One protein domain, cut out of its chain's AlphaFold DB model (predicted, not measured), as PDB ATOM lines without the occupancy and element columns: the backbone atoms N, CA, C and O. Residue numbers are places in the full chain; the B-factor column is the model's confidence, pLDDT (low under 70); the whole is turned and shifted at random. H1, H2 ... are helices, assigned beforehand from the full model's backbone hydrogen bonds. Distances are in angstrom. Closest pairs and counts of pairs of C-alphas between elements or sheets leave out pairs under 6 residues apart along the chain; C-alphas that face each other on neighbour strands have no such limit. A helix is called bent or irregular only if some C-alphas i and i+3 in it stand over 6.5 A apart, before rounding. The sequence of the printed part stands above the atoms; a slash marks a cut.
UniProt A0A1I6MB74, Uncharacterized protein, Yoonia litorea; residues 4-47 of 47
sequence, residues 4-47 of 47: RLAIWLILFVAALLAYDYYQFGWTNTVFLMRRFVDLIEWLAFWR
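What this domain is: This is residues 4 to 47 of the 47 residues of an uncharacterized protein of Yoonia litorea (UniProt A0A1I6MB74). Two helices of similar length, H1 and H2, meet near their ends in an open V, with the tight link between them at the corner. The outer stretches of both arms, residues 4 to 15 and residues 31 to 47, stand free, and the V lies nearly in one plane. The printed part has 44 residues with two named helices, H1 then H2 along the chain, no named strand, and its class is all helix. It is only just extended, close to loose, with a radius of gyration of the C-alphas of 14.0 A, and its outline is flat, with spans of 35 by 30 by 5 A.

How they stand to each other: Begin with H1, residues 4 to 24, the longest helix, and go on to H2, residues 27 to 45. Look at Asp 20 and Asn 28: their C-alphas, the closest of the two helices, are 6.7 A apart. Here H1 and H2 touch, H1 with residues 17 to 20 alone and H2 with residues 27 to 29 alone. Their lines stand at a steep tilt of 63 degrees, and they run opposite ways. Their centres are 19.8 A from each other. In H1 and H2 every O i to N i+4 pair is within hydrogen-bond range.

Where its parts are: Find C-alpha 4 at (48.042, -38.110, 29.196); from there H1 runs 29.9 A to C-alpha 24 at (29.937, -14.393, 27.148). After two residues, H2 begins at C-alpha 27 and runs 27.5 A to C-alpha 45 at (58.121, -5.571, 13.404). Neither helix is bent.

The domain as a whole: The two C-alphas farthest apart are those of Tyr 22 and Arg 47, at 39.0 A. The printed part has no cut, and the link from H1 to H2 is tight. The mean pLDDT of the printed part is 95.1; look for low confidence at residue 47, the chain's last, the one printed residue under 70.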
ATOM      1  N   ARG A   4      48.928 -38.410  28.070       93.38
ATOM      2  CA  ARG A   4      48.042 -38.110  29.196       93.38
ATOM      3  C   ARG A   4      47.871 -36.606  29.431       93.38
ATOM      4  O   ARG A   4      46.745 -36.162  29.615       93.38
ATOM      5  N   LEU A   5      48.958 -35.829  29.417       94.81
ATOM      6  CA  LEU A   5      48.881 -34.373  29.593       94.81
ATOM      7  C   LEU A   5      48.187 -33.704  28.407       94.81
ATOM      8  O   LEU A   5      47.395 -32.792  28.612       94.81
ATOM      9  N   ALA A   6      48.433 -34.182  27.185       94.88
ATOM     10  CA  ALA A   6      47.780 -33.648  25.992       94.88
ATOM     11  C   ALA A   6      46.247 -33.791  26.060       94.88
ATOM     12  O   ALA A   6      45.532 -32.834  25.778       94.88
ATOM     13  N   ILE A   7      45.746 -34.950  26.508       96.19
ATOM     14  CA  ILE A   7      44.303 -35.185  26.687       96.19
ATOM     15  C   ILE A   7      43.712 -34.209  27.710       96.19
ATOM     16  O   ILE A   7      42.683 -33.591  27.446       96.19
ATOM     17  N   TRP A   8      44.377 -34.031  28.854       96.38
ATOM     18  CA  TRP A   8      43.917 -33.090  29.877       96.38
ATOM     19  C   TRP A   8      43.898 -31.646  29.386       96.38
ATOM     20  O   TRP A   8      42.937 -30.930  29.651       96.38
ATOM     21  N   LEU A   9      44.919 -31.229  28.637       96.31
ATOM     22  CA  LEU A   9      44.979 -29.886  28.068       96.31
ATOM     23  C   LEU A   9      43.848 -29.645  27.069       96.31
ATOM     24  O   LEU A   9      43.197 -28.608  27.142       96.31
ATOM     25  N   ILE A  10      43.566 -30.605  26.184       96.88
ATOM     26  CA  ILE A  10      42.459 -30.484  25.224       96.88
ATOM     27  C   ILE A  10      41.121 -30.362  25.956       96.88
ATOM     28  O   ILE A  10      40.340 -29.469  25.638       96.88
ATOM     29  N   LEU A  11      40.868 -31.213  26.956       97.62
ATOM     30  CA  LEU A  11      39.635 -31.152  27.747       97.62
ATOM     31  C   LEU A  11      39.490 -29.813  28.476       97.62
ATOM     32  O   LEU A  11      38.412 -29.224  28.475       97.62
ATOM     33  N   PHE A  12      40.576 -29.317  29.062       97.69
ATOM     34  CA  PHE A  12      40.579 -28.049  29.781       97.69
ATOM     35  C   PHE A  12      40.298 -26.860  28.853       97.69
ATOM     36  O   PHE A  12      39.426 -26.041  29.139       97.69
ATOM     37  N   VAL A  13      40.982 -26.793  27.707       96.50
ATOM     38  CA  VAL A  13      40.777 -25.734  26.706       96.50
ATOM     39  C   VAL A  13      39.354 -25.787  26.147       96.50
ATOM     40  O   VAL A  13      38.694 -24.754  26.061       96.50
ATOM     41  N   ALA A  14      38.844 -26.979  25.825       97.69
ATOM     42  CA  ALA A  14      37.476 -27.148  25.339       97.69
ATOM     43  C   ALA A  14      36.433 -26.689  26.370       97.69
ATOM     44  O   ALA A  14      35.477 -26.006  26.006       97.69
ATOM     45  N   ALA A  15      36.630 -27.008  27.654       97.81
ATOM     46  CA  ALA A  15      35.743 -26.568  28.730       97.81
ATOM     47  C   ALA A  15      35.721 -25.038  28.876       97.81
ATOM     48  O   ALA A  15      34.647 -24.456  29.027       97.81
ATOM     49  N   LEU A  16      36.878 -24.375  28.776       96.81
ATOM     50  CA  LEU A  16      36.966 -22.914  28.825       96.81
ATOM     51  C   LEU A  16      36.288 -22.243  27.625       96.81
ATOM     52  O   LEU A  16      35.567 -21.266  27.809       96.81
ATOM     53  N   LEU A  17      36.472 -22.776  26.414       96.50
ATOM     54  CA  LEU A  17      35.808 -22.254  25.215       96.50
ATOM     55  C   LEU A  17      34.291 -22.449  25.277       96.50
ATOM     56  O   LEU A  17      33.540 -21.541  24.934       96.50
ATOM     57  N   ALA A  18      33.828 -23.607  25.758       97.38
ATOM     58  CA  ALA A  18      32.406 -23.844  25.977       97.38
ATOM     59  C   ALA A  18      31.837 -22.859  27.009       97.38
ATOM     60  O   ALA A  18      30.793 -22.257  26.773       97.38
ATOM     61  N   TYR A  19      32.539 -22.642  28.124       97.62
ATOM     62  CA  TYR A  19      32.138 -21.662  29.132       97.62
ATOM     63  C   TYR A  19      32.061 -20.238  28.557       97.62
ATOM     64  O   TYR A  19      31.079 -19.536  28.801       97.62
ATOM     65  N   ASP A  20      33.043 -19.831  27.746       96.12
ATOM     66  CA  ASP A  20      33.036 -18.527  27.075       96.12
ATOM     67  C   ASP A  20      31.872 -18.378  26.092       96.12
ATOM     68  O   ASP A  20      31.218 -17.334  26.043       96.12
ATOM     69  N   TYR A  21      31.568 -19.439  25.345       95.56
ATOM     70  CA  TYR A  21      30.426 -19.465  24.443       95.56
ATOM     71  C   TYR A  21      29.101 -19.269  25.187       95.56
ATOM     72  O   TYR A  21      28.318 -18.400  24.808       95.56
ATOM     73  N   TYR A  22      28.864 -20.036  26.256       97.25
ATOM     74  CA  TYR A  22      27.592 -19.994  26.980       97.25
ATOM     75  C   TYR A  22      27.394 -18.705  27.784       97.25
ATOM     76  O   TYR A  22      26.288 -18.173  27.791       97.25
ATOM     77  N   GLN A  23      28.435 -18.198  28.453       97.19
ATOM     78  CA  GLN A  23      28.298 -17.053  29.364       97.19
ATOM     79  C   GLN A  23      28.558 -15.702  28.704       97.19
ATOM     80  O   GLN A  23      27.965 -14.702  29.104       97.19
ATOM     81  N   PHE A  24      29.448 -15.651  27.713       95.00
ATOM     82  CA  PHE A  24      29.937 -14.393  27.148       95.00
ATOM     83  C   PHE A  24      29.787 -14.317  25.625       95.00
ATOM     84  O   PHE A  24      30.215 -13.331  25.023       95.00
ATOM     85  N   GLY A  25      29.195 -15.332  24.985       93.88
ATOM     86  CA  GLY A  25      28.897 -15.325  23.553       93.88
ATOM     87  C   GLY A  25      30.132 -15.126  22.671       93.88
ATOM     88  O   GLY A  25      30.052 -14.390  21.692       93.88
ATOM     89  N   TRP A  26      31.267 -15.739  23.028       93.75
ATOM     90  CA  TRP A  26      32.582 -15.593  22.369       93.75
ATOM     91  C   TRP A  26      33.317 -14.264  22.589       93.75
ATOM     92  O   TRP A  26      34.382 -14.054  22.002       93.75
ATOM     93  N   THR A  27      32.799 -13.361  23.424       95.38
ATOM     94  CA  THR A  27      33.408 -12.035  23.617       95.38
ATOM     95  C   THR A  27      34.862 -12.127  24.089       95.38
ATOM     96  O   THR A  27      35.726 -11.453  23.522       95.38
ATOM     97  N   ASN A  28      35.170 -12.983  25.072       94.44
ATOM     98  CA  ASN A  28      36.535 -13.064  25.601       94.44
ATOM     99  C   ASN A  28      37.480 -13.767  24.626       94.44
ATOM    100  O   ASN A  28      38.607 -13.311  24.438       94.44
ATOM    101  N   THR A  29      37.029 -14.840  23.968       93.81
ATOM    102  CA  THR A  29      37.843 -15.551  22.970       93.81
ATOM    103  C   THR A  29      38.193 -14.639  21.794       93.81
ATOM    104  O   THR A  29      39.359 -14.558  21.404       93.81
ATOM    105  N   VAL A  30      37.220 -13.892  21.257       95.69
ATOM    106  CA  VAL A  30      37.452 -12.942  20.155       95.69
ATOM    107  C   VAL A  30      38.372 -11.803  20.593       95.69
ATOM    108  O   VAL A  30      39.261 -11.406  19.837       95.69
ATOM    109  N   PHE A  31      38.200 -11.286  21.811       96.44
ATOM    110  CA  PHE A  31      39.108 -10.291  22.380       96.44
ATOM    111  C   PHE A  31      40.550 -10.815  22.458       96.44
ATOM    112  O   PHE A  31      41.474 -10.146  21.989       96.44
ATOM    113  N   LEU A  32      40.739 -12.029  22.984       96.06
ATOM    114  CA  LEU A  32      42.050 -12.664  23.107       96.06
ATOM    115  C   LEU A  32      42.711 -12.858  21.735       96.06
ATOM    116  O   LEU A  32      43.882 -12.526  21.568       96.06
ATOM    117  N   MET A  33      41.955 -13.335  20.740       96.44
ATOM    118  CA  MET A  33      42.451 -13.517  19.371       96.44
ATOM    119  C   MET A  33      42.933 -12.203  18.753       96.44
ATOM    120  O   MET A  33      44.009 -12.177  18.163       96.44
ATOM    121  N   ARG A  34      42.187 -11.102  18.920       96.94
ATOM    122  CA  ARG A  34      42.604  -9.779  18.421       96.94
ATOM    123  C   ARG A  34      43.933  -9.347  19.034       96.94
ATOM    124  O   ARG A  34      44.853  -9.004  18.305       96.94
ATOM    125  N   ARG A  35      44.063  -9.451  20.359       96.81
ATOM    126  CA  ARG A  35      45.309  -9.118  21.071       96.81
ATOM    127  C   ARG A  35      46.477 -10.015  20.668       96.81
ATOM    128  O   ARG A  35      47.611  -9.551  20.629       96.81
ATOM    129  N   PHE A  36      46.213 -11.281  20.354       97.19
ATOM    130  CA  PHE A  36      47.237 -12.189  19.852       97.19
ATOM    131  C   PHE A  36      47.727 -11.790  18.454       97.19
ATOM    132  O   PHE A  36      48.929 -11.816  18.214       97.19
ATOM    133  N   VAL A  37      46.825 -11.361  17.562       97.00
ATOM    134  CA  VAL A  37      47.203 -10.800  16.251       97.00
ATOM    135  C   VAL A  37      48.052  -9.545  16.425       97.00
ATOM    136  O   VAL A  37      49.123  -9.473  15.832       97.00
ATOM    137  N   ASP A  38      47.656  -8.620  17.302       96.81
ATOM    138  CA  ASP A  38      48.450  -7.413  17.579       96.81
ATOM    139  C   ASP A  38      49.859  -7.764  18.094       96.81
ATOM    140  O   ASP A  38      50.850  -7.124  17.743       96.81
ATOM    141  N   LEU A  39      49.968  -8.811  18.919       96.81
ATOM    142  CA  LEU A  39      51.249  -9.302  19.420       96.81
ATOM    143  C   LEU A  39      52.096  -9.933  18.309       96.81
ATOM    144  O   LEU A  39      53.311  -9.740  18.297       96.81
ATOM    145  N   ILE A  40      51.478 -10.660  17.373       96.50
ATOM    146  CA  ILE A  40      52.161 -11.183  16.182       96.50
ATOM    147  C   ILE A  40      52.665 -10.030  15.313       96.50
ATOM    148  O   ILE A  40      53.814 -10.070  14.887       96.50
ATOM    149  N   GLU A  41      51.845  -9.008  15.064       95.75
ATOM    150  CA  GLU A  41      52.239  -7.825  14.288       95.75
ATOM    151  C   GLU A  41      53.400  -7.085  14.952       95.75
ATOM    152  O   GLU A  41      54.388  -6.753  14.293       95.75
ATOM    153  N   TRP A  42      53.330  -6.893  16.270       95.69
ATOM    154  CA  TRP A  42      54.426  -6.322  17.040       95.69
ATOM    155  C   TRP A  42      55.688  -7.176  16.917       95.69
ATOM    156  O   TRP A  42      56.742  -6.639  16.607       95.69
ATOM    157  N   LEU A  43      55.603  -8.498  17.089       95.50
ATOM    158  CA  LEU A  43      56.755  -9.395  16.955       95.50
ATOM    159  C   LEU A  43      57.341  -9.367  15.532       95.50
ATOM    160  O   LEU A  43      58.559  -9.386  15.374       95.50
ATOM    161  N   ALA A  44      56.486  -9.291  14.511       93.25
ATOM    162  CA  ALA A  44      56.885  -9.206  13.111       93.25
ATOM    163  C   ALA A  44      57.640  -7.908  12.794       93.25
ATOM    164  O   ALA A  44      58.508  -7.926  11.926       93.25
ATOM    165  N   PHE A  45      57.355  -6.814  13.505       91.69
ATOM    166  CA  PHE A  45      58.121  -5.571  13.404       91.69
ATOM    167  C   PHE A  45      59.571  -5.715  13.904       91.69
ATOM    168  O   PHE A  45      60.459  -5.058  13.371       91.69
ATOM    169  N   TRP A  46      59.831  -6.572  14.898       86.75
ATOM    170  CA  TRP A  46      61.186  -6.805  15.430       86.75
ATOM    171  C   TRP A  46      62.017  -7.796  14.614       86.75
ATOM    172  O   TRP A  46      63.175  -8.033  14.966       86.75
ATOM    173  N   ARG A  47      61.436  -8.404  13.576       67.94
ATOM    174  CA  ARG A  47      62.187  -9.214  12.618       67.94
ATOM    175  C   ARG A  47      62.945  -8.317  11.647       67.94
ATOM    176  O   ARG A  47      64.163  -8.547  11.499       67.94
TER     177      ARG A  47